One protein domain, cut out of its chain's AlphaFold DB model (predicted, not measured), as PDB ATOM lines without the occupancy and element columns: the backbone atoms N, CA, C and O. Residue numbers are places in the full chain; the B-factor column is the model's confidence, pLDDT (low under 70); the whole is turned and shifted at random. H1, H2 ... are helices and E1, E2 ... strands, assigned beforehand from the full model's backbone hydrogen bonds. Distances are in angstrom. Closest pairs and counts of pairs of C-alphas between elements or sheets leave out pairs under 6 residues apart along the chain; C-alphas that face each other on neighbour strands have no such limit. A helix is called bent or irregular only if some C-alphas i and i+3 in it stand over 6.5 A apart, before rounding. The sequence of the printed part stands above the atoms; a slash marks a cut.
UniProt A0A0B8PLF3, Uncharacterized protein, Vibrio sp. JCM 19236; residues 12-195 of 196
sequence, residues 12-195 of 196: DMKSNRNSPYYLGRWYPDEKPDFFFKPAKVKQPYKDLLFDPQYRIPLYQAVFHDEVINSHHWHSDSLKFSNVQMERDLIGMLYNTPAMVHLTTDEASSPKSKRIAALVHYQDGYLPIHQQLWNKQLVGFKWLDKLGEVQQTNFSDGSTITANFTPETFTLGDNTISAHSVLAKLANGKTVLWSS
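This is residues 12 to 195 of the 196 residues of an uncharacterized protein of Vibrio sp. JCM 19236 (UniProt A0A0B8PLF3). A twisted wall of five antiparallel strands has helices over one face: H4 and H6 run nearly side by side over it, and the short H3 covers the edge strand E1, while the small hairpin E4 and E5 packs on E3 and E6 from the other face. H4 sits near the middle of the domain; on its side away from the wall lie H1, H5 and a long stretch, residues 12 to 32, with no named element. The printed part has 184 residues with six named helices followed by seven named strands; the large sheet has the order E1, E2, E3, E6, E7. The class is mixed, helices and strands, though under half of the residues, 83, are in named elements. The whole is compact, with a radius of gyration of the C-alphas of 17.1 A and spans of 49 by 36 by 31 A.

H1, residues 33 to 36, and H2, residues 45 to 50, are apart, and neither is on the large sheet. H3, residues 58 to 63, is on the sheet at a height of 7.9 A and only just over E1, residues 137 to 142, with 3 of its 6 C-alphas; the closest C-alphas are those of Ala 61 and Leu 137, 4.9 A. H4, residues 84 to 93, is on the same face at a height of 8.0 A, over E3, residues 159 to 163, and along it at 8 degrees on the local plane; the closest C-alphas are those of Leu 93 and Ile 160, 5.5 A. H2 and H4 are close but not clearly touching, with C-alphas 50 and 86 closest at 6.2 A. H5, residues 104 to 107, touches H6, residues 113 to 132, only at the corner, with C-alphas 107 and 115 closest at 6.9 A; H6 takes part with residues 113 to 115 alone. H6 is irregular, but only just: C-alphas 124 and 127 are 6.6 A apart, and it has a kink of 43 degrees near residue 125. H6 and H4 are close but not clearly touching, at a shallow tilt of 21 degrees, the same way; C-alphas 92 and 125 are closest at 6.5 A. H6 is on the same face as H4, at a height of 11.1 A, over E6, residues 180 to 184, and E7, residues 190 to 194; C-alphas 124 and 193 are closest at 5.5 A. E1, E2, residues 149 to 154, and E3 form a meander, each strand the antiparallel neighbour of the one before. With H4 and H6 on one face, the sheet makes two layers, helices over strands. Within hydrogen-bond range are N 141 and O 151 at 2.9 A for the hairpin E1 and E2, N 162 and O 150 at 2.8 A for the hairpin E2 and E3, N 161 and O 182 at 2.8 A for E3 and E6, and N 183 and O 191 at 2.8 A for the hairpin E6 and E7. E4, residues 169 to 171, and E5, residues 174 to 176, form an antiparallel hairpin with N 169 and O 176 at 2.8 A; C-alphas 176 and 182 are the closest of E5 and E6, 6.4 A. Every O i to N i+4 pair is within hydrogen-bond range in H2 and H4, 1 of 2 in H3 and 12 of 16 in H6; H1 and H5 are too short for such a pair.

H1 begins at C-alpha 33, (113.471, 155.215, 166.122). H4 is 14.1 A long, and H6 runs 28.0 A from C-alpha 113 at (114.676, 171.271, 164.346). E1 is 15.0 A long and E2 17.3 A; E7 ends at C-alpha 194, (118.709, 179.127, 178.551).

The C-alphas farthest apart are those of Asp 29 and Asp 173, 52.1 A. The printed part has no cut; the link from H3 to H4, 20 residues, is long. The mean pLDDT of the printed part is 96.5, and no printed residue is under 70.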
ATOM      1  N   ASP A  12     109.439 148.355 180.128       96.94
ATOM      2  CA  ASP A  12     108.685 149.483 179.585       96.94
ATOM      3  C   ASP A  12     109.533 150.360 178.672       96.94
ATOM      4  O   ASP A  12     109.003 150.974 177.749       96.94
ATOM      5  N   MET A  13     110.842 150.412 178.913       96.56
ATOM      6  CA  MET A  13     111.771 151.196 178.102       96.56
ATOM      7  C   MET A  13     112.297 150.411 176.898       96.56
ATOM      8  O   MET A  13     112.395 150.954 175.800       96.56
ATOM      9  N   LYS A  14     112.593 149.117 177.058       95.06
ATOM     10  CA  LYS A  14     113.181 148.286 175.997       95.06
ATOM     11  C   LYS A  14     112.164 147.682 175.037       95.06
ATOM     12  O   LYS A  14     112.473 147.536 173.857       95.06
ATOM     13  N   SER A  15     111.002 147.236 175.521       94.75
ATOM     14  CA  SER A  15     110.148 146.314 174.747       94.75
ATOM     15  C   SER A  15     108.697 146.761 174.600       94.75
ATOM     16  O   SER A  15     108.061 146.428 173.600       94.75
ATOM     17  N   ASN A  16     108.158 147.518 175.553       96.94
ATOM     18  CA  ASN A  16     106.771 147.973 175.510       96.94
ATOM     19  C   ASN A  16     106.595 149.154 174.542       96.94
ATOM     20  O   ASN A  16     106.741 150.304 174.930       96.94
ATOM     21  N   ARG A  17     106.228 148.895 173.285       95.75
ATOM     22  CA  ARG A  17     106.086 149.943 172.250       95.75
ATOM     23  C   ARG A  17     105.026 151.010 172.550       95.75
ATOM     24  O   ARG A  17     105.101 152.097 171.979       95.75
ATOM     25  N   ASN A  18     104.071 150.697 173.425       96.44
ATOM     26  CA  ASN A  18     102.994 151.601 173.835       96.44
ATOM     27  C   ASN A  18     103.381 152.465 175.047       96.44
ATOM     28  O   ASN A  18     102.634 153.358 175.433       96.44
ATOM     29  N   SER A  19     104.541 152.203 175.651       97.50
ATOM     30  CA  SER A  19     105.060 152.976 176.772       97.50
ATOM     31  C   SER A  19     105.578 154.343 176.309       97.50
ATOM     32  O   SER A  19     106.292 154.418 175.302       97.50
ATOM     33  N   PRO A  20     105.332 155.428 177.069       97.31
ATOM     34  CA  PRO A  20     105.960 156.724 176.809       97.31
ATOM     35  C   PRO A  20     107.481 156.706 177.045       97.31
ATOM     36  O   PRO A  20     108.177 157.638 176.649       97.31
ATOM     37  N   TYR A  21     107.995 155.657 177.692       97.31
ATOM     38  CA  TYR A  21     109.414 155.467 177.990       97.31
ATOM     39  C   TYR A  21     110.134 154.596 176.955       97.31
ATOM     40  O   TYR A  21     111.341 154.386 177.064       97.31
ATOM     41  N   TYR A  22     109.403 154.066 175.966       97.56
ATOM     42  CA  TYR A  22     109.962 153.177 174.957       97.56
ATOM     43  C   TYR A  22     111.078 153.867 174.173       97.56
ATOM     44  O   TYR A  22     110.843 154.855 173.475       97.56
ATOM     45  N   LEU A  23     112.283 153.302 174.242       96.19
ATOM     46  CA  LEU A  23     113.490 153.876 173.656       96.19
ATOM     47  C   LEU A  23     113.464 153.873 172.129       96.19
ATOM     48  O   LEU A  23     114.207 154.635 171.530       96.19
ATOM     49  N   GLY A  24     112.601 153.088 171.491       96.38
ATOM     50  CA  GLY A  24     112.529 152.992 170.037       96.38
ATOM     51  C   GLY A  24     113.088 151.671 169.518       96.38
ATOM     52  O   GLY A  24     113.721 150.899 170.231       96.38
ATOM     53  N   ARG A  25     112.781 151.376 168.257       95.94
ATOM     54  CA  ARG A  25     113.287 150.201 167.534       95.94
ATOM     55  C   ARG A  25     114.525 150.581 166.719       95.94
ATOM     56  O   ARG A  25     114.677 151.733 166.322       95.94
ATOM     57  N   TRP A  26     115.352 149.595 166.402       95.38
ATOM     58  CA  TRP A  26     116.492 149.721 165.489       95.38
ATOM     59  C   TRP A  26     116.040 149.704 164.017       95.38
ATOM     60  O   TRP A  26     116.473 148.863 163.247       95.38
ATOM     61  N   TYR A  27     115.061 150.548 163.672       95.12
ATOM     62  CA  TYR A  27     114.464 150.663 162.335       95.12
ATOM     63  C   TYR A  27     113.688 151.994 162.226       95.12
ATOM     64  O   TYR A  27     113.139 152.430 163.248       95.12
ATOM     65  N   PRO A  28     113.551 152.613 161.035       95.19
ATOM     66  CA  PRO A  28     114.206 152.279 159.757       95.19
ATOM     67  C   PRO A  28     115.724 152.475 159.788       95.19
ATOM     68  O   PRO A  28     116.210 153.204 160.643       95.19
ATOM     69  N   ASP A  29     116.452 151.843 158.868       92.94
ATOM     70  CA  ASP A  29     117.927 151.805 158.875       92.94
ATOM     71  C   ASP A  29     118.560 153.207 158.817       92.94
ATOM     72  O   ASP A  29     119.465 153.512 159.588       92.94
ATOM     73  N   GLU A  30     118.014 154.092 157.979       92.00
ATOM     74  CA  GLU A  30     118.511 155.467 157.784       92.00
ATOM     75  C   GLU A  30     118.101 156.439 158.904       92.00
ATOM     76  O   GLU A  30     118.666 157.522 159.047       92.00
ATOM     77  N   LYS A  31     117.081 156.080 159.695       94.75
ATOM     78  CA  LYS A  31     116.561 156.914 160.789       94.75
ATOM     79  C   LYS A  31     115.983 156.063 161.920       94.75
ATOM     80  O   LYS A  31     114.769 156.104 162.144       94.75
ATOM     81  N   PRO A  32     116.801 155.279 162.647       96.50
ATOM     82  CA  PRO A  32     116.260 154.356 163.634       96.50
ATOM     83  C   PRO A  32     115.498 155.095 164.733       96.50
ATOM     84  O   PRO A  32     116.030 156.013 165.364       96.50
ATOM     85  N   ASP A  33     114.272 154.651 165.028       96.12
ATOM     86  CA  ASP A  33     113.471 155.215 166.122       96.12
ATOM     87  C   ASP A  33     114.265 155.226 167.439       96.12
ATOM     88  O   ASP A  33     114.113 156.134 168.253       96.12
ATOM     89  N   PHE A  34     115.140 154.236 167.642       95.62
ATOM     90  CA  PHE A  34     116.010 154.152 168.809       95.62
ATOM     91  C   PHE A  34     116.815 155.440 169.064       95.62
ATOM     92  O   PHE A  34     116.972 155.840 170.215       95.62
ATOM     93  N   PHE A  35     117.237 156.159 168.024       95.06
ATOM     94  CA  PHE A  35     117.947 157.434 168.172       95.06
ATOM     95  C   PHE A  35     117.042 158.650 168.023       95.06
ATOM     96  O   PHE A  35     117.201 159.627 168.749       95.06
ATOM     97  N   PHE A  36     116.101 158.603 167.080       95.00
ATOM     98  CA  PHE A  36     115.385 159.801 166.637       95.00
ATOM     99  C   PHE A  36     114.017 159.981 167.293       95.00
ATOM    100  O   PHE A  36     113.523 161.106 167.358       95.00
ATOM    101  N   LYS A  37     113.402 158.912 167.813       93.75
ATOM    102  CA  LYS A  37     112.129 159.013 168.532       93.75
ATOM    103  C   LYS A  37     112.370 159.593 169.932       93.75
ATOM    104  O   LYS A  37     113.123 158.981 170.696       93.75
ATOM    105  N   PRO A  38     111.699 160.692 170.323       94.56
ATOM    106  CA  PRO A  38     111.735 161.165 171.701       94.56
ATOM    107  C   PRO A  38     111.136 160.126 172.654       94.56
ATOM    108  O   PRO A  38     110.105 159.518 172.355       94.56
ATOM    109  N   ALA A  39     111.755 159.954 173.816       96.62
ATOM    110  CA  ALA A  39     111.256 159.115 174.901       96.62
ATOM    111  C   ALA A  39     111.195 159.923 176.201       96.62
ATOM    112  O   ALA A  39     111.878 160.933 176.350       96.62
ATOM    113  N   LYS A  40     110.387 159.479 177.163       97.56
ATOM    114  CA  LYS A  40     110.489 159.963 178.543       97.56
ATOM    115  C   LYS A  40     111.444 159.074 179.337       97.56
ATOM    116  O   LYS A  40     111.579 157.885 179.058       97.56
ATOM    117  N   VAL A  41     112.059 159.633 180.368       96.62
ATOM    118  CA  VAL A  41     112.775 158.885 181.401       96.62
ATOM    119  C   VAL A  41     111.778 158.445 182.468       96.62
ATOM    120  O   VAL A  41     110.989 159.255 182.963       96.62
ATOM    121  N   LYS A  42     111.794 157.149 182.779       97.06
ATOM    122  CA  LYS A  42     110.952 156.513 183.797       97.06
ATOM    123  C   LYS A  42     111.604 156.628 185.175       97.06
ATOM    124  O   LYS A  42     112.829 156.633 185.268       97.06
ATOM    125  N   GLN A  43     110.808 156.631 186.242       96.00
ATOM    126  CA  GLN A  43     111.356 156.417 187.581       96.00
ATOM    127  C   GLN A  43     111.875 154.983 187.772       96.00
ATOM    128  O   GLN A  43     111.289 154.053 187.210       96.00
ATOM    129  N   PRO A  44     112.950 154.775 188.554       94.25
ATOM    130  CA  PRO A  44     113.712 155.774 189.324       94.25
ATOM    131  C   PRO A  44     114.861 156.438 188.538       94.25
ATOM    132  O   PRO A  44     115.647 157.190 189.104       94.25
ATOM    133  N   TYR A  45     115.012 156.146 187.240       95.00
ATOM    134  CA  TYR A  45     116.126 156.664 186.434       95.00
ATOM    135  C   TYR A  45     116.098 158.181 186.285       95.00
ATOM    136  O   TYR A  45     117.152 158.776 186.082       95.00
ATOM    137  N   LYS A  46     114.906 158.788 186.347       94.94
ATOM    138  CA  LYS A  46     114.761 160.239 186.257       94.94
ATOM    139  C   LYS A  46     115.531 160.891 187.404       94.94
ATOM    140  O   LYS A  46     116.483 161.617 187.137       94.94
ATOM    141  N   ASP A  47     115.205 160.497 188.628       93.44
ATOM    142  CA  ASP A  47     115.805 161.091 189.817       93.44
ATOM    143  C   ASP A  47     117.287 160.730 189.925       93.44
ATOM    144  O   ASP A  47     118.152 161.582 190.094       93.44
ATOM    145  N   LEU A  48     117.608 159.449 189.729       92.62
ATOM    146  CA  LEU A  48     118.971 158.952 189.887       92.62
ATOM    147  C   LEU A  48     119.967 159.585 188.903       92.62
ATOM    148  O   LEU A  48     121.132 159.775 189.247       92.62
ATOM    149  N   LEU A  49     119.548 159.830 187.658       92.69
ATOM    150  CA  LEU A  49     120.465 160.227 186.590       92.69
ATOM    151  C   LEU A  49     120.361 161.700 186.212       92.69
ATOM    152  O   LEU A  49     121.321 162.210 185.632       92.69
ATOM    153  N   PHE A  50     119.241 162.371 186.480       94.94
ATOM    154  CA  PHE A  50     118.979 163.705 185.936       94.94
ATOM    155  C   PHE A  50     118.622 164.756 186.982       94.94
ATOM    156  O   PHE A  50     118.821 165.930 186.679       94.94
ATOM    157  N   ASP A  51     118.178 164.388 188.188       96.12
ATOM    158  CA  ASP A  51     117.891 165.404 189.203       96.12
ATOM    159  C   ASP A  51     119.183 166.133 189.605       96.12
ATOM    160  O   ASP A  51     120.148 165.495 190.053       96.12
ATOM    161  N   PRO A  52     119.227 167.472 189.480       96.50
ATOM    162  CA  PRO A  52     120.450 168.237 189.690       96.50
ATOM    163  C   PRO A  52     120.983 168.076 191.114       96.50
ATOM    164  O   PRO A  52     122.194 167.957 191.296       96.50
ATOM    165  N   GLN A  53     120.107 167.967 192.117       96.06
ATOM    166  CA  GLN A  53     120.489 167.838 193.528       96.06
ATOM    167  C   GLN A  53     121.421 166.650 193.828       96.06
ATOM    168  O   GLN A  53     122.184 166.696 194.792       96.06
ATOM    169  N   TYR A  54     121.400 165.602 192.998       94.06
ATOM    170  CA  TYR A  54     122.256 164.420 193.154       94.06
ATOM    171  C   TYR A  54     123.453 164.403 192.190       94.06
ATOM    172  O   TYR A  54     124.268 163.479 192.226       94.06
ATOM    173  N   ARG A  55     123.582 165.409 191.319       93.19
ATOM    174  CA  ARG A  55     124.625 165.491 190.294       93.19
ATOM    175  C   ARG A  55     125.815 166.297 190.808       93.19
ATOM    176  O   ARG A  55     125.701 167.471 191.145       93.19
ATOM    177  N   ILE A  56     126.980 165.650 190.826       94.25
ATOM    178  CA  ILE A  56     128.270 166.255 191.179       94.25
ATOM    179  C   ILE A  56     129.268 165.935 190.053       94.25
ATOM    180  O   ILE A  56     129.329 164.779 189.619       94.25
ATOM    181  N   PRO A  57     130.083 166.901 189.582       95.88
ATOM    182  CA  PRO A  57     130.965 166.731 188.426       95.88
ATOM    183  C   PRO A  57     132.241 165.926 188.730       95.88
ATOM    184  O   PRO A  57     133.326 166.320 188.320       95.88
ATOM    185  N   LEU A  58     132.153 164.783 189.418       95.62
ATOM    186  CA  LEU A  58     133.329 164.025 189.881       95.62
ATOM    187  C   LEU A  58     134.302 163.661 188.750       95.62
ATOM    188  O   LEU A  58     135.510 163.761 188.923       95.62
ATOM    189  N   TYR A  59     133.786 163.280 187.578       95.38
ATOM    190  CA  TYR A  59     134.638 162.985 186.422       95.38
ATOM    191  C   TYR A  59     135.341 164.246 185.896       95.38
ATOM    192  O   TYR A  59     136.529 164.208 185.592       95.38
ATOM    193  N   GLN A  60     134.615 165.362 185.780       96.81
ATOM    194  CA  GLN A  60     135.173 166.617 185.267       96.81
ATOM    195  C   GLN A  60     136.150 167.254 186.257       96.81
ATOM    196  O   GLN A  60     137.162 167.803 185.844       96.81
ATOM    197  N   ALA A  61     135.908 167.114 187.560       96.56
ATOM    198  CA  ALA A  61     136.824 167.584 188.596       96.56
ATOM    199  C   ALA A  61     138.225 166.956 188.485       96.56
ATOM    200  O   ALA A  61     139.192 167.540 188.957       96.56
ATOM    201  N   VAL A  62     138.335 165.776 187.863       97.06
ATOM    202  CA  VAL A  62     139.613 165.082 187.655       97.06
ATOM    203  C   VAL A  62     140.166 165.280 186.242       97.06
ATOM    204  O   VAL A  62     141.377 165.371 186.091       97.06
ATOM    205  N   PHE A  63     139.310 165.316 185.213       97.19
ATOM    206  CA  PHE A  63     139.748 165.179 183.815       97.19
ATOM    207  C   PHE A  63     139.286 166.293 182.865       97.19
ATOM    208  O   PHE A  63     139.430 166.126 181.655       97.19
ATOM    209  N   HIS A  64     138.700 167.393 183.349       97.88
ATOM    210  CA  HIS A  64     138.129 168.412 182.455       97.88
ATOM    211  C   HIS A  64     139.161 169.038 181.496       97.88
ATOM    212  O   HIS A  64     138.836 169.308 180.345       97.88
ATOM    213  N   ASP A  65     140.404 169.232 181.936       97.44
ATOM    214  CA  ASP A  65     141.521 169.747 181.130       97.44
ATOM    215  C   ASP A  65     142.300 168.668 180.361       97.44
ATOM    216  O   ASP A  65     143.209 168.997 179.604       97.44
ATOM    217  N   GLU A  66     141.924 167.397 180.518       97.38
ATOM    218  CA  GLU A  66     142.633 166.245 179.946       97.38
ATOM    219  C   GLU A  66     141.800 165.517 178.879       97.38
ATOM    220  O   GLU A  66     142.328 165.041 177.873       97.38
ATOM    221  N   VAL A  67     140.480 165.400 179.083       95.62
ATOM    222  CA  VAL A  67     139.589 164.616 178.218       95.62
ATOM    223  C   VAL A  67     138.254 165.322 178.005       95.62
ATOM    224  O   VAL A  67     137.407 165.385 178.898       95.62
ATOM    225  N   ILE A  68     137.994 165.706 176.754       93.25
ATOM    226  CA  ILE A  68     136.655 166.113 176.318       93.25
ATOM    227  C   ILE A  68     135.768 164.865 176.252       93.25
ATOM    228  O   ILE A  68     136.056 163.915 175.523       93.25
ATOM    229  N   ASN A  69     134.668 164.860 177.003       89.44
ATOM    230  CA  ASN A  69     133.678 163.784 176.988       89.44
ATOM    231  C   ASN A  69     132.284 164.323 176.634       89.44
ATOM    232  O   ASN A  69     132.050 165.522 176.672       89.44
ATOM    233  N   SER A  70     131.355 163.434 176.285       90.12
ATOM    234  CA  SER A  70     129.959 163.792 176.000       90.12
ATOM    235  C   SER A  70     129.027 162.639 176.404       90.12
ATOM    236  O   SER A  70     129.400 161.760 177.193       90.12
ATOM    237  N   HIS A  71     127.793 162.649 175.906       91.31
ATOM    238  CA  HIS A  71     126.806 161.598 176.126       91.31
ATOM    239  C   HIS A  71     127.191 160.286 175.430       91.31
ATOM    240  O   HIS A  71     127.919 160.264 174.440       91.31
ATOM    241  N   HIS A  72     126.645 159.170 175.912       92.56
ATOM    242  CA  HIS A  72     126.614 157.946 175.120       92.56
ATOM    243  C   HIS A  72     125.717 158.145 173.885       92.56
ATOM    244  O   HIS A  72     124.602 158.651 174.006       92.56
ATOM    245  N   TRP A  73     126.134 157.638 172.724       90.56
ATOM    246  CA  TRP A  73     125.426 157.726 171.429       90.56
ATOM    247  C   TRP A  73     124.027 157.075 171.388       90.56
ATOM    248  O   TRP A  73     123.341 157.101 170.377       90.56
ATOM    249  N   HIS A  74     123.548 156.495 172.488       91.75
ATOM    250  CA  HIS A  74     122.154 156.039 172.621       91.75
ATOM    251  C   HIS A  74     121.222 157.143 173.137       91.75
ATOM    252  O   HIS A  74     120.005 156.979 173.186       91.75
ATOM    253  N   SER A  75     121.794 158.235 173.627       90.44
ATOM    254  CA  SER A  75     121.111 159.224 174.446       90.44
ATOM    255  C   SER A  75     121.639 160.599 174.092       90.44
ATOM    256  O   SER A  75     122.183 161.304 174.936       90.44
ATOM    257  N   ASP A  76     121.489 160.983 172.830       94.25
ATOM    258  CA  ASP A  76     121.809 162.342 172.404       94.25
ATOM    259  C   ASP A  76     120.977 163.371 173.191       94.25
ATOM    260  O   ASP A  76     120.008 163.020 173.871       94.25
ATOM    261  N   SER A  77     121.370 164.640 173.173       95.12
ATOM    262  CA  SER A  77     120.809 165.698 174.025       95.12
ATOM    263  C   SER A  77     119.290 165.855 173.862       95.12
ATOM    264  O   SER A  77     118.594 166.122 174.836       95.12
ATOM    265  N   LEU A  78     118.748 165.528 172.684       95.50
ATOM    266  CA  LEU A  78     117.325 165.663 172.352       95.50
ATOM    267  C   LEU A  78     116.485 164.404 172.629       95.50
ATOM    268  O   LEU A  78     115.269 164.408 172.426       95.50
ATOM    269  N   LYS A  79     117.108 163.307 173.075       95.69
ATOM    270  CA  LYS A  79     116.434 162.015 173.252       95.69
ATOM    271  C   LYS A  79     115.301 162.046 174.278       95.69
ATOM    272  O   LYS A  79     114.269 161.402 174.069       95.69
ATOM    273  N   PHE A  80     115.518 162.734 175.398       96.81
ATOM    274  CA  PHE A  80     114.680 162.617 176.587       96.81
ATOM    275  C   PHE A  80     113.925 163.904 176.902       96.81
ATOM    276  O   PHE A  80     114.486 164.845 177.454       96.81
ATOM    277  N   SER A  81     112.629 163.926 176.593       96.00
ATOM    278  CA  SER A  81     111.837 165.163 176.603       96.00
ATOM    279  C   SER A  81     111.471 165.679 177.993       96.00
ATOM    280  O   SER A  81     111.262 166.871 178.165       96.00
ATOM    281  N   ASN A  82     111.376 164.806 178.996       97.12
ATOM    282  CA  ASN A  82     110.986 165.183 180.360       97.12
ATOM    283  C   ASN A  82     112.172 165.456 181.297       97.12
ATOM    284  O   ASN A  82     111.942 165.566 182.500       97.12
ATOM    285  N   VAL A  83     113.396 165.483 180.758       96.75
ATOM    286  CA  VAL A  83     114.633 165.850 181.474       96.75
ATOM    287  C   VAL A  83     115.568 166.710 180.609       96.75
ATOM    288  O   VAL A  83     116.778 166.741 180.818       96.75
ATOM    289  N   GLN A  84     115.045 167.317 179.537       96.50
ATOM    290  CA  GLN A  84     115.880 168.034 178.569       96.50
ATOM    291  C   GLN A  84     116.564 169.240 179.228       96.50
ATOM    292  O   GLN A  84     117.768 169.407 179.074       96.50
ATOM    293  N   MET A  85     115.820 170.009 180.027       97.62
ATOM    294  CA  MET A  85     116.330 171.177 180.746       97.62
ATOM    295  C   MET A  85     117.497 170.813 181.667       97.62
ATOM    296  O   MET A  85     118.553 171.438 181.607       97.62
ATOM    297  N   GLU A  86     117.345 169.763 182.468       97.44
ATOM    298  CA  GLU A  86     118.362 169.325 183.417       97.44
ATOM    299  C   GLU A  86     119.640 168.919 182.680       97.44
ATOM    300  O   GLU A  86     120.740 169.325 183.048       97.44
ATOM    301  N   ARG A  87     119.504 168.171 181.581       95.88
ATOM    302  CA  ARG A  87     120.643 167.741 180.758       95.88
ATOM    303  C   ARG A  87     121.358 168.903 180.091       95.88
ATOM    304  O   ARG A  87     122.585 168.927 180.074       95.88
ATOM    305  N   ASP A  88     120.593 169.838 179.552       97.50
ATOM    306  CA  ASP A  88     121.092 171.032 178.886       97.50
ATOM    307  C   ASP A  88     121.933 171.885 179.841       97.50
ATOM    308  O   ASP A  88     123.075 172.241 179.538       97.50
ATOM    309  N   LEU A  89     121.382 172.182 181.021       98.44
ATOM    310  CA  LEU A  89     122.051 173.010 182.017       98.44
ATOM    311  C   LEU A  89     123.236 172.291 182.660       98.44
ATOM    312  O   LEU A  89     124.266 172.930 182.862       98.44
ATOM    313  N   ILE A  90     123.145 170.983 182.925       97.38
ATOM    314  CA  ILE A  90     124.291 170.186 183.391       97.38
ATOM    315  C   ILE A  90     125.412 170.210 182.351       97.38
ATOM    316  O   ILE A  90     126.563 170.446 182.711       97.38
ATOM    317  N   GLY A  91     125.081 170.034 181.068       96.75
ATOM    318  CA  GLY A  91     126.063 170.071 179.988       96.75
ATOM    319  C   GLY A  91     126.825 171.395 179.946       96.75
ATOM    320  O   GLY A  91     128.052 171.397 179.871       96.75
ATOM    321  N   MET A  92     126.121 172.521 180.088       98.12
ATOM    322  CA  MET A  92     126.750 173.843 180.188       98.12
ATOM    323  C   MET A  92     127.550 174.019 181.483       98.12
ATOM    324  O   MET A  92     128.691 174.468 181.438       98.12
ATOM    325  N   LEU A  93     126.980 173.646 182.633       98.44
ATOM    326  CA  LEU A  93     127.597 173.774 183.957       98.44
ATOM    327  C   LEU A  93     128.929 173.023 184.047       98.44
ATOM    328  O   LEU A  93     129.880 173.501 184.667       98.44
ATOM    329  N   TYR A  94     128.988 171.844 183.435       97.94
ATOM    330  CA  TYR A  94     130.159 170.971 183.414       97.94
ATOM    331  C   TYR A  94     131.031 171.192 182.174       97.94
ATOM    332  O   TYR A  94     132.057 170.532 182.037       97.94
ATOM    333  N   ASN A  95     130.625 172.125 181.304       97.75
ATOM    334  CA  ASN A  95     131.289 172.483 180.056       97.75
ATOM    335  C   ASN A  95     131.608 171.257 179.177       97.75
ATOM    336  O   ASN A  95     132.712 171.064 178.669       97.75
ATOM    337  N   THR A  96     130.584 170.436 178.970       96.19
ATOM    338  CA  THR A  96     130.599 169.298 178.045       96.19
ATOM    339  C   THR A  96     129.726 169.586 176.826       96.19
ATOM    340  O   THR A  96     128.627 170.125 176.986       96.19
ATOM    341  N   PRO A  97     130.153 169.207 175.611       95.81
ATOM    342  CA  PRO A  97     129.407 169.490 174.400       95.81
ATOM    343  C   PRO A  97     128.123 168.659 174.335       95.81
ATOM    344  O   PRO A  97     128.116 167.460 174.645       95.81
ATOM    345  N   ALA A  98     127.055 169.289 173.843       95.62
ATOM    346  CA  ALA A  98     125.840 168.593 173.447       95.62
ATOM    347  C   ALA A  98     126.125 167.587 172.317       95.62
ATOM    348  O   ALA A  98     127.011 167.786 171.485       95.62
ATOM    349  N   MET A  99     125.332 166.520 172.261       95.88
ATOM    350  CA  MET A  99     125.365 165.533 171.183       95.88
ATOM    351  C   MET A  99     124.030 165.574 170.453       95.88
ATOM    352  O   MET A  99     122.983 165.426 171.075       95.88
ATOM    353  N   VAL A 100     124.055 165.747 169.134       96.12
ATOM    354  CA  VAL A 100     122.847 165.790 168.305       96.12
ATOM    355  C   VAL A 100     123.054 164.863 167.117       96.12
ATOM    356  O   VAL A 100     123.918 165.107 166.280       96.12
ATOM    357  N   HIS A 101     122.262 163.797 167.027       95.81
ATOM    358  CA  HIS A 101     122.232 162.967 165.822       95.81
ATOM    359  C   HIS A 101     121.564 163.697 164.658       95.81
ATOM    360  O   HIS A 101     120.628 164.474 164.846       95.81
ATOM    361  N   LEU A 102     122.013 163.423 163.443       95.56
ATOM    362  CA  LEU A 102     121.431 163.989 162.235       95.56
ATOM    363  C   LEU A 102     121.280 162.881 161.208       95.56
ATOM    364  O   LEU A 102     122.208 162.102 160.995       95.56
ATOM    365  N   THR A 103     120.121 162.830 160.566       94.75
ATOM    366  CA  THR A 103     119.973 162.121 159.295       94.75
ATOM    367  C   THR A 103     120.334 163.032 158.126       94.75
ATOM    368  O   THR A 103     120.353 164.258 158.259       94.75
ATOM    369  N   THR A 104     120.606 162.458 156.954       93.31
ATOM    370  CA  THR A 104     120.972 163.224 155.749       93.31
ATOM    371  C   THR A 104     119.911 164.267 155.367       93.31
ATOM    372  O   THR A 104     120.257 165.387 154.982       93.31
ATOM    373  N   ASP A 105     118.621 163.943 155.522       93.38
ATOM    374  CA  ASP A 105     117.509 164.876 155.293       93.38
ATOM    375  C   ASP A 105     117.473 166.013 156.326       93.38
ATOM    376  O   ASP A 105     117.178 167.156 155.979       93.38
ATOM    377  N   GLU A 106     117.823 165.733 157.584       93.94
ATOM    378  CA  GLU A 106     117.906 166.750 158.634       93.94
ATOM    379  C   GLU A 106     119.115 167.664 158.455       93.94
ATOM    380  O   GLU A 106     118.992 168.868 158.669       93.94
ATOM    381  N   ALA A 107     120.262 167.122 158.049       93.19
ATOM    382  CA  ALA A 107     121.479 167.896 157.814       93.19
ATOM    383  C   ALA A 107     121.344 168.843 156.609       93.19
ATOM    384  O   ALA A 107     121.919 169.927 156.602       93.19
ATOM    385  N   SER A 108     120.553 168.447 155.607       93.06
ATOM    386  CA  SER A 108     120.384 169.198 154.355       93.06
ATOM    387  C   SER A 108     119.192 170.165 154.373       93.06
ATOM    388  O   SER A 108     118.957 170.874 153.395       93.06
ATOM    389  N   SER A 109     118.404 170.196 155.455       93.50
ATOM    390  CA  SER A 109     117.170 170.982 155.531       93.50
ATOM    391  C   SER A 109     117.336 172.248 156.380       93.50
ATOM    392  O   SER A 109     117.570 172.143 157.588       93.50
ATOM    393  N   PRO A 110     117.076 173.455 155.835       86.81
ATOM    394  CA  PRO A 110     117.105 174.697 156.616       86.81
ATOM    395  C   PRO A 110     115.982 174.782 157.666       86.81
ATOM    396  O   PRO A 110     115.985 175.675 158.506       86.81
ATOM    397  N   LYS A 111     115.005 173.861 157.631       92.69
ATOM    398  CA  LYS A 111     113.903 173.763 158.607       92.69
ATOM    399  C   LYS A 111     114.143 172.687 159.671       92.69
ATOM    400  O   LYS A 111     113.231 172.370 160.436       92.69
ATOM    401  N   SER A 112     115.327 172.077 159.702       95.81
ATOM    402  CA  SER A 112     115.641 171.007 160.645       95.81
ATOM    403  C   SER A 112     115.647 171.513 162.086       95.81
ATOM    404  O   SER A 112     116.467 172.344 162.477       95.81
ATOM    405  N   LYS A 113     114.744 170.965 162.909       94.62
ATOM    406  CA  LYS A 113     114.676 171.271 164.346       94.62
ATOM    407  C   LYS A 113     115.938 170.830 165.085       94.62
ATOM    408  O   LYS A 113     116.354 171.505 166.017       94.62
ATOM    409  N   ARG A 114     116.557 169.722 164.661       95.31
ATOM    410  CA  ARG A 114     117.796 169.209 165.263       95.31
ATOM    411  C   ARG A 114     118.985 170.114 164.952       95.31
ATOM    412  O   ARG A 114     119.758 170.407 165.855       95.31
ATOM    413  N   ILE A 115     119.080 170.639 163.725       96.44
ATOM    414  CA  ILE A 115     120.081 171.663 163.383       96.44
ATOM    415  C   ILE A 115     119.836 172.947 164.178       96.44
ATOM    416  O   ILE A 115     120.772 173.482 164.759       96.44
ATOM    417  N   ALA A 116     118.587 173.415 164.269       96.44
ATOM    418  CA  ALA A 116     118.260 174.597 165.067       96.44
ATOM    419  C   ALA A 116     118.639 174.422 166.551       96.44
ATOM    420  O   ALA A 116     119.174 175.345 167.161       96.44
ATOM    421  N   ALA A 117     118.417 173.232 167.118       96.50
ATOM    422  CA  ALA A 117     118.857 172.904 168.471       96.50
ATOM    423  C   ALA A 117     120.389 172.885 168.594       96.50
ATOM    424  O   ALA A 117     120.924 173.457 169.536       96.50
ATOM    425  N   LEU A 118     121.105 172.289 167.633       95.94
ATOM    426  CA  LEU A 118     122.570 172.282 167.613       95.94
ATOM    427  C   LEU A 118     123.151 173.704 167.572       95.94
ATOM    428  O   LEU A 118     124.066 174.005 168.334       95.94
ATOM    429  N   VAL A 119     122.590 174.584 166.737       96.56
ATOM    430  CA  VAL A 119     122.967 176.007 166.689       96.56
ATOM    431  C   VAL A 119     122.715 176.674 168.040       96.56
ATOM    432  O   VAL A 119     123.612 177.315 168.577       96.56
ATOM    433  N   HIS A 120     121.542 176.450 168.638       97.88
ATOM    434  CA  HIS A 120     121.212 176.998 169.955       97.88
ATOM    435  C   HIS A 120     122.187 176.539 171.049       97.88
ATOM    436  O   HIS A 120     122.628 177.359 171.852       97.88
ATOM    437  N   TYR A 121     122.568 175.257 171.083       97.94
ATOM    438  CA  TYR A 121     123.614 174.781 171.995       97.94
ATOM    439  C   TYR A 121     124.952 175.463 171.715       97.94
ATOM    440  O   TYR A 121     125.632 175.886 172.648       97.94
ATOM    441  N   GLN A 122     125.326 175.600 170.443       97.38
ATOM    442  CA  GLN A 122     126.592 176.209 170.054       97.38
ATOM    443  C   GLN A 122     126.695 177.677 170.485       97.38
ATOM    444  O   GLN A 122     127.766 178.085 170.930       97.38
ATOM    445  N   ASP A 123     125.600 178.442 170.430       97.62
ATOM    446  CA  ASP A 123     125.566 179.855 170.835       97.62
ATOM    447  C   ASP A 123     125.995 180.060 172.299       97.62
ATOM    448  O   ASP A 123     126.705 181.019 172.617       97.62
ATOM    449  N   GLY A 124     125.599 179.145 173.192       96.94
ATOM    450  CA  GLY A 124     126.026 179.149 174.594       96.94
ATOM    451  C   GLY A 124     127.380 178.477 174.808       96.94
ATOM    452  O   GLY A 124     128.254 179.027 175.478       96.94
ATOM    453  N   TYR A 125     127.569 177.295 174.219       98.25
ATOM    454  CA  TYR A 125     128.709 176.427 174.497       98.25
ATOM    455  C   TYR A 125     130.020 176.958 173.922       98.25
ATOM    456  O   TYR A 125     131.024 177.001 174.628       98.25
ATOM    457  N   LEU A 126     130.031 177.393 172.657       98.25
ATOM    458  CA  LEU A 126     131.253 177.802 171.959       98.25
ATOM    459  C   LEU A 126     132.069 178.858 172.728       98.25
ATOM    460  O   LEU A 126     133.257 178.619 172.950       98.25
ATOM    461  N   PRO A 127     131.496 179.998 173.167       98.38
ATOM    462  CA  PRO A 127     132.282 181.015 173.862       98.38
ATOM    463  C   PRO A 127     132.777 180.569 175.242       98.38
ATOM    464  O   PRO A 127     133.832 181.027 175.677       98.38
ATOM    465  N   ILE A 128     132.031 179.697 175.924       98.62
ATOM    466  CA  ILE A 128     132.420 179.131 177.218       98.62
ATOM    467  C   ILE A 128     133.582 178.158 177.008       98.62
ATOM    468  O   ILE A 128     134.649 178.310 177.600       98.62
ATOM    469  N   HIS A 129     133.411 177.199 176.101       98.38
ATOM    470  CA  HIS A 129     134.387 176.149 175.863       98.38
ATOM    471  C   HIS A 129     135.702 176.686 175.291       98.38
ATOM    472  O   HIS A 129     136.768 176.240 175.702       98.38
ATOM    473  N   GLN A 130     135.661 177.700 174.419       98.25
ATOM    474  CA  GLN A 130     136.871 178.369 173.921       98.25
ATOM    475  C   GLN A 130     137.775 178.884 175.047       98.25
ATOM    476  O   GLN A 130     138.996 178.814 174.922       98.25
ATOM    477  N   GLN A 131     137.190 179.379 176.142       98.62
ATOM    478  CA  GLN A 131     137.950 179.822 177.310       98.62
ATOM    479  C   GLN A 131     138.419 178.643 178.173       98.62
ATOM    480  O   GLN A 131     139.515 178.678 178.731       98.62
ATOM    481  N   LEU A 132     137.573 177.622 178.309       98.62
ATOM    482  CA  LEU A 132     137.672 176.659 179.399       98.62
ATOM    483  C   LEU A 132     138.205 175.280 179.010       98.62
ATOM    484  O   LEU A 132     138.556 174.531 179.912       98.62
ATOM    485  N   TRP A 133     138.297 174.927 177.723       97.44
ATOM    486  CA  TRP A 133     138.610 173.558 177.269       97.44
ATOM    487  C   TRP A 133     139.889 172.947 177.869       97.44
ATOM    488  O   TRP A 133     139.991 171.730 177.944       97.44
ATOM    489  N   ASN A 134     140.851 173.772 178.299       97.62
ATOM    490  CA  ASN A 134     142.100 173.348 178.941       97.62
ATOM    491  C   ASN A 134     142.258 173.870 180.379       97.62
ATOM    492  O   ASN A 134     143.375 174.137 180.832       97.62
ATOM    493  N   LYS A 135     141.146 174.124 181.072       98.69
ATOM    494  CA  LYS A 135     141.126 174.611 182.457       98.69
ATOM    495  C   LYS A 135     140.585 173.534 183.374       98.69
ATOM    496  O   LYS A 135     139.569 172.929 183.066       98.69
ATOM    497  N   GLN A 136     141.220 173.327 184.519       98.69
ATOM    498  CA  GLN A 136     140.729 172.377 185.518       98.69
ATOM    499  C   GLN A 136     139.413 172.877 186.098       98.69
ATOM    500  O   GLN A 136     139.290 174.067 186.390       98.69
ATOM    501  N   LEU A 137     138.459 171.973 186.317       98.62
ATOM    502  CA  LEU A 137     137.295 172.243 187.154       98.62
ATOM    503  C   LEU A 137     137.721 172.050 188.615       98.62
ATOM    504  O   LEU A 137     137.814 170.930 189.107       98.62
ATOM    505  N   VAL A 138     138.000 173.152 189.306       98.56
ATOM    506  CA  VAL A 138     138.620 173.165 190.645       98.56
ATOM    507  C   VAL A 138     137.621 173.350 191.786       98.56
ATOM    508  O   VAL A 138     137.994 173.268 192.955       98.56
ATOM    509  N   GLY A 139     136.350 173.618 191.483       98.44
ATOM    510  CA  GLY A 139     135.329 173.803 192.509       98.44
ATOM    511  C   GLY A 139     133.917 173.519 192.023       98.44
ATOM    512  O   GLY A 139     133.588 173.719 190.854       98.44
ATOM    513  N   PHE A 140     133.083 173.072 192.957       98.56
ATOM    514  CA  PHE A 140     131.649 172.878 192.790       98.56
ATOM    515  C   PHE A 140     130.932 173.281 194.079       98.56
ATOM    516  O   PHE A 140     131.416 172.986 195.174       98.56
ATOM    517  N   LYS A 141     129.775 173.934 193.960       97.81
ATOM    518  CA  LYS A 141     128.919 174.267 195.104       97.81
ATOM    519  C   LYS A 141     127.444 174.315 194.728       97.81
ATOM    520  O   LYS A 141     127.088 174.781 193.646       97.81
ATOM    521  N   TRP A 142     126.608 173.924 195.682       98.50
ATOM    522  CA  TRP A 142     125.196 174.288 195.720       98.50
ATOM    523  C   TRP A 142     125.064 175.700 196.302       98.50
ATOM    524  O   TRP A 142     125.691 176.024 197.311       98.50
ATOM    525  N   LEU A 143     124.305 176.557 195.628       98.19
ATOM    526  CA  LEU A 143     124.040 177.942 196.028       98.19
ATOM    527  C   LEU A 143     122.712 178.093 196.773       98.19
ATOM    528  O   LEU A 143     122.453 179.135 197.372       98.19
ATOM    529  N   ASP A 144     121.892 177.051 196.754       97.62
ATOM    530  CA  ASP A 144     120.637 176.928 197.471       97.62
ATOM    531  C   ASP A 144     120.635 175.651 198.333       97.62
ATOM    532  O   ASP A 144     121.557 174.834 198.294       97.62
ATOM    533  N   LYS A 145     119.597 175.482 199.160       96.94
ATOM    534  CA  LYS A 145     119.486 174.318 200.058       96.94
ATOM    535  C   LYS A 145     119.005 173.053 199.351       96.94
ATOM    536  O   LYS A 145     119.227 171.968 199.883       96.94
ATOM    537  N   LEU A 146     118.310 173.197 198.223       96.94
ATOM    538  CA  LEU A 146     117.741 172.077 197.477       96.94
ATOM    539  C   LEU A 146     118.737 171.514 196.457       96.94
ATOM    540  O   LEU A 146     118.550 170.400 195.985       96.94
ATOM    541  N   GLY A 147     119.828 172.231 196.171       97.19
ATOM    542  CA  GLY A 147     120.821 171.823 195.184       97.19
ATOM    543  C   GLY A 147     120.370 172.081 193.745       97.19
ATOM    544  O   GLY A 147     120.943 171.507 192.820       97.19
ATOM    545  N   GLU A 148     119.365 172.935 193.551       97.88
ATOM    546  CA  GLU A 148     118.793 173.309 192.255       97.88
ATOM    547  C   GLU A 148     119.427 174.584 191.685       97.88
ATOM    548  O   GLU A 148     119.146 174.978 190.553       97.88
ATOM    549  N   VAL A 149     120.328 175.226 192.428       98.62
ATOM    550  CA  VAL A 149     121.205 176.266 191.897       98.62
ATOM    551  C   VAL A 149     122.643 175.867 192.171       98.62
ATOM    552  O   VAL A 149     123.053 175.682 193.314       98.62
ATOM    553  N   GLN A 150     123.429 175.715 191.112       98.75
ATOM    554  CA  GLN A 150     124.760 175.115 191.186       98.75
ATOM    555  C   GLN A 150     125.796 176.001 190.520       98.75
ATOM    556  O   GLN A 150     125.496 176.667 189.533       98.75
ATOM    557  N   GLN A 151     127.028 175.995 191.024       98.75
ATOM    558  CA  GLN A 151     128.146 176.693 190.397       98.75
ATOM    559  C   GLN A 151     129.383 175.804 190.313       98.75
ATOM    560  O   GLN A 151     129.739 175.142 191.288       98.75
ATOM    561  N   THR A 152     130.057 175.849 189.167       98.81
ATOM    562  CA  THR A 152     131.405 175.316 188.956       98.81
ATOM    563  C   THR A 152     132.424 176.449 188.868       98.81
ATOM    564  O   THR A 152     132.116 177.555 188.411       98.81
ATOM    565  N   ASN A 153     133.646 176.175 189.321       98.75
ATOM    566  CA  ASN A 153     134.788 177.084 189.275       98.75
ATOM    567  C   ASN A 153     135.925 176.438 188.483       98.75
ATOM    568  O   ASN A 153     136.217 175.256 188.676       98.75
ATOM    569  N   PHE A 154     136.590 177.226 187.640       98.81
ATOM    570  CA  PHE A 154     137.704 176.779 186.808       98.81
ATOM    571  C   PHE A 154     139.028 177.415 187.243       98.81
ATOM    572  O   PHE A 154     139.039 178.454 187.906       98.81
ATOM    573  N   SER A 155     140.155 176.792 186.885       98.81
ATOM    574  CA  SER A 155     141.494 177.193 187.352       98.81
ATOM    575  C   SER A 155     141.943 178.592 186.921       98.81
ATOM    576  O   SER A 155     142.847 179.153 187.536       98.81
ATOM    577  N   ASP A 156     141.318 179.180 185.901       98.62
ATOM    578  CA  ASP A 156     141.564 180.565 185.486       98.62
ATOM    579  C   ASP A 156     140.692 181.597 186.226       98.62
ATOM    580  O   ASP A 156     140.772 182.790 185.942       98.62
ATOM    581  N   GLY A 157     139.861 181.150 187.173       98.69
ATOM    582  CA  GLY A 157     138.924 181.983 187.926       98.69
ATOM    583  C   GLY A 157     137.538 182.109 187.290       98.69
ATOM    584  O   GLY A 157     136.656 182.721 187.894       98.69
ATOM    585  N   SER A 158     137.306 181.522 186.112       98.88
ATOM    586  CA  SER A 158     135.980 181.510 185.494       98.88
ATOM    587  C   SER A 158     134.974 180.712 186.325       98.88
ATOM    588  O   SER A 158     135.318 179.741 187.007       98.88
ATOM    589  N   THR A 159     133.701 181.087 186.228       98.88
ATOM    590  CA  THR A 159     132.597 180.399 186.907       98.88
ATOM    591  C   THR A 159     131.438 180.158 185.960       98.88
ATOM    592  O   THR A 159     131.096 181.061 185.196       98.88
ATOM    593  N   ILE A 160     130.771 179.013 186.075       98.81
ATOM    594  CA  ILE A 160     129.483 178.761 185.420       98.81
ATOM    595  C   ILE A 160     128.461 178.488 186.511       98.81
ATOM    596  O   ILE A 160     128.688 177.639 187.363       98.81
ATOM    597  N   THR A 161     127.356 179.228 186.511       98.88
ATOM    598  CA  THR A 161     126.248 179.047 187.454       98.88
ATOM    599  C   THR A 161     125.016 178.607 186.693       98.88
ATOM    600  O   THR A 161     124.637 179.290 185.749       98.88
ATOM    601  N   ALA A 162     124.386 177.512 187.100       98.81
ATOM    602  CA  ALA A 162     123.143 177.011 186.531       98.81
ATOM    603  C   ALA A 162     122.002 177.154 187.538       98.81
ATOM    604  O   ALA A 162     122.148 176.779 188.702       98.81
ATOM    605  N   ASN A 163     120.878 177.690 187.074       98.75
ATOM    606  CA  ASN A 163     119.629 177.784 187.810       98.75
ATOM    607  C   ASN A 163     118.621 176.805 187.200       98.75
ATOM    608  O   ASN A 163     118.089 177.058 186.118       98.75
ATOM    609  N   PHE A 164     118.375 175.694 187.893       98.56
ATOM    610  CA  PHE A 164     117.428 174.656 187.483       98.56
ATOM    611  C   PHE A 164     115.992 174.954 187.933       98.56
ATOM    612  O   PHE A 164     115.074 174.233 187.557       98.56
ATOM    613  N   THR A 165     115.786 176.007 188.726       98.19
ATOM    614  CA  THR A 165     114.475 176.351 189.285       98.19
ATOM    615  C   THR A 165     113.595 177.079 188.256       98.19
ATOM    616  O   THR A 165     114.113 177.686 187.305       98.19
ATOM    617  N   PRO A 166     112.262 177.089 188.456       97.50
ATOM    618  CA  PRO A 166     111.338 177.884 187.646       97.50
ATOM    619  C   PRO A 166     111.333 179.374 188.022       97.50
ATOM    620  O   PRO A 166     110.575 180.149 187.436       97.50
ATOM    621  N   GLU A 167     112.154 179.787 188.989       97.62
ATOM    622  CA  GLU A 167     112.229 181.153 189.489       97.62
ATOM    623  C   GLU A 167     113.563 181.802 189.121       97.62
ATOM    624  O   GLU A 167     114.553 181.150 188.798       97.62
ATOM    625  N   THR A 168     113.594 183.126 189.158       97.81
ATOM    626  CA  THR A 168     114.831 183.880 188.979       97.81
ATOM    627  C   THR A 168     115.684 183.801 190.244       97.81
ATOM    628  O   THR A 168     115.184 184.032 191.342       97.81
ATOM    629  N   PHE A 169     116.986 183.555 190.091       98.25
ATOM    630  CA  PHE A 169     117.946 183.506 191.194       98.25
ATOM    631  C   PHE A 169     118.892 184.711 191.176       98.25
ATOM    632  O   PHE A 169     119.483 185.034 190.144       98.25
ATOM    633  N   THR A 170     119.085 185.352 192.330       97.69
ATOM    634  CA  THR A 170     119.999 186.494 192.478       97.69
ATOM    635  C   THR A 170     121.325 186.047 193.087       97.69
ATOM    636  O   THR A 170     121.364 185.521 194.198       97.69
ATOM    637  N   LEU A 171     122.429 186.303 192.381       95.62
ATOM    638  CA  LEU A 171     123.793 186.023 192.826       95.62
ATOM    639  C   LEU A 171     124.630 187.311 192.828       95.62
ATOM    640  O   LEU A 171     125.183 187.720 191.797       95.62
ATOM    641  N   GLY A 172     124.734 187.948 193.998       93.75
ATOM    642  CA  GLY A 172     125.289 189.301 194.112       93.75
ATOM    643  C   GLY A 172     124.468 190.271 193.260       93.75
ATOM    644  O   GLY A 172     123.245 190.256 193.332       93.75
ATOM    645  N   ASP A 173     125.126 191.030 192.385       94.19
ATOM    646  CA  ASP A 173     124.458 191.965 191.461       94.19
ATOM    647  C   ASP A 173     123.921 191.304 190.176       94.19
ATOM    648  O   ASP A 173     123.552 191.990 189.224       94.19
ATOM    649  N   ASN A 174     123.939 189.970 190.089       95.88
ATOM    650  CA  ASN A 174     123.582 189.243 188.871       95.88
ATOM    651  C   ASN A 174     122.254 188.531 189.048       95.88
ATOM    652  O   ASN A 174     122.020 187.874 190.061       95.88
ATOM    653  N   THR A 175     121.447 188.590 188.001       96.50
ATOM    654  CA  THR A 175     120.149 187.935 187.928       96.50
ATOM    655  C   THR A 175     120.243 186.772 186.950       96.50
ATOM    656  O   THR A 175     120.581 186.971 185.784       96.50
ATOM    657  N   ILE A 176     119.959 185.561 187.423       98.19
ATOM    658  CA  ILE A 176     119.978 184.332 186.629       98.19
ATOM    659  C   ILE A 176     118.532 183.890 186.441       98.19
ATOM    660  O   ILE A 176     117.883 183.454 187.392       98.19
ATOM    661  N   SER A 177     118.011 184.024 185.223       98.38
ATOM    662  CA  SER A 177     116.640 183.623 184.897       98.38
ATOM    663  C   SER A 177     116.386 182.144 185.201       98.38
ATOM    664  O   SER A 177     117.320 181.338 185.267       98.38
ATOM    665  N   ALA A 178     115.114 181.782 185.339       98.25
ATOM    666  CA  ALA A 178     114.685 180.391 185.419       98.25
ATOM    667  C   ALA A 178     115.280 179.546 184.278       98.25
ATOM    668  O   ALA A 178     115.374 180.017 183.138       98.25
ATOM    669  N   HIS A 179     115.657 178.304 184.584       98.50
ATOM    670  CA  HIS A 179     116.176 177.322 183.623       98.50
ATOM    671  C   HIS A 179     117.314 177.847 182.721       98.50
ATOM    672  O   HIS A 179     117.317 177.651 181.497       98.50
ATOM    673  N   SER A 180     118.278 178.554 183.313       98.69
ATOM    674  CA  SER A 180     119.362 179.204 182.570       98.69
ATOM    675  C   SER A 180     120.720 179.088 183.251       98.69
ATOM    676  O   SER A 180     120.825 178.745 184.429       98.69
ATOM    677  N   VAL A 181     121.773 179.371 182.485       98.62
ATOM    678  CA  VAL A 181     123.144 179.487 182.966       98.62
ATOM    679  C   VAL A 181     123.680 180.905 182.812       98.62
ATOM    680  O   VAL A 181     123.402 181.601 181.833       98.62
ATOM    681  N   LEU A 182     124.517 181.291 183.770       98.75
ATOM    682  CA  LEU A 182     125.380 182.463 183.745       98.75
ATOM    683  C   LEU A 182     126.835 181.995 183.830       98.75
ATOM    684  O   LEU A 182     127.272 181.522 184.882       98.75
ATOM    685  N   ALA A 183     127.597 182.166 182.753       98.81
ATOM    686  CA  ALA A 183     129.043 181.980 182.762       98.81
ATOM    687  C   ALA A 183     129.755 183.332 182.834       98.81
ATOM    688  O   ALA A 183     129.539 184.205 181.991       98.81
ATOM    689  N   LYS A 184     130.627 183.491 183.828       98.62
ATOM    690  CA  LYS A 184     131.560 184.614 183.957       98.62
ATOM    691  C   LYS A 184     132.957 184.104 183.660       98.62
ATOM    692  O   LYS A 184     133.477 183.284 184.411       98.62
ATOM    693  N   LEU A 185     133.529 184.557 182.555       98.75
ATOM    694  CA  LEU A 185     134.794 184.054 182.039       98.75
ATOM    695  C   LEU A 185     135.950 184.976 182.438       98.75
ATOM    696  O   LEU A 185     135.790 186.195 182.498       98.75
ATOM    697  N   ALA A 186     137.133 184.403 182.656       98.50
ATOM    698  CA  ALA A 186     138.340 185.136 183.049       98.50
ATOM    699  C   ALA A 186     138.785 186.185 182.012       98.50
ATOM    700  O   ALA A 186     139.454 187.158 182.346       98.50
ATOM    701  N   ASN A 187     138.363 186.028 180.756       97.94
ATOM    702  CA  ASN A 187     138.574 187.008 179.688       97.94
ATOM    703  C   ASN A 187     137.614 188.222 179.746       97.94
ATOM    704  O   ASN A 187     137.605 189.040 178.830       97.94
ATOM    705  N   GLY A 188     136.785 188.331 180.789       97.81
ATOM    706  CA  GLY A 188     135.816 189.412 180.987       97.81
ATOM    707  C   GLY A 188     134.472 189.206 180.281       97.81
ATOM    708  O   GLY A 188     133.540 189.978 180.507       97.81
ATOM    709  N   LYS A 189     134.323 188.165 179.451       98.12
ATOM    710  CA  LYS A 189     133.054 187.859 178.785       98.12
ATOM    711  C   LYS A 189     132.057 187.255 179.771       98.12
ATOM    712  O   LYS A 189     132.382 186.386 180.576       98.12
ATOM    713  N   THR A 190     130.810 187.690 179.645       98.25
ATOM    714  CA  THR A 190     129.663 187.076 180.315       98.25
ATOM    715  C   THR A 190     128.787 186.392 179.273       98.25
ATOM    716  O   THR A 190     128.486 186.987 178.237       98.25
ATOM    717  N   VAL A 191     128.397 185.143 179.527       98.50
ATOM    718  CA  VAL A 191     127.487 184.372 178.670       98.50
ATOM    719  C   VAL A 191     126.241 184.027 179.474       98.50
ATOM    720  O   VAL A 191     126.336 183.448 180.553       98.50
ATOM    721  N   LEU A 192     125.081 184.392 178.934       98.25
ATOM    722  CA  LEU A 192     123.769 183.990 179.427       98.25
ATOM    723  C   LEU A 192     123.149 183.049 178.401       98.25
ATOM    724  O   LEU A 192     123.106 183.377 177.215       98.25
ATOM    725  N   TRP A 193     122.676 181.891 178.845       98.56
ATOM    726  CA  TRP A 193     122.065 180.903 177.960       98.56
ATOM    727  C   TRP A 193     120.948 180.152 178.678       98.56
ATOM    728  O   TRP A 193     121.089 179.817 179.847       98.56
ATOM    729  N   SER A 194     119.838 179.878 177.996       98.06
ATOM    730  CA  SER A 194     118.709 179.127 178.551       98.06
ATOM    731  C   SER A 194     118.460 177.855 177.755       98.06
ATOM    732  O   SER A 194     118.616 177.849 176.530       98.06
ATOM    733  N   SER A 195     118.000 176.803 178.431       96.31
ATOM    734  CA  SER A 195     117.433 175.643 177.733       96.31
ATOM    735  C   SER A 195     116.169 176.061 176.955       96.31
ATOM    736  O   SER A 195     115.539 177.075 177.282       96.31
TER     737      SER A 195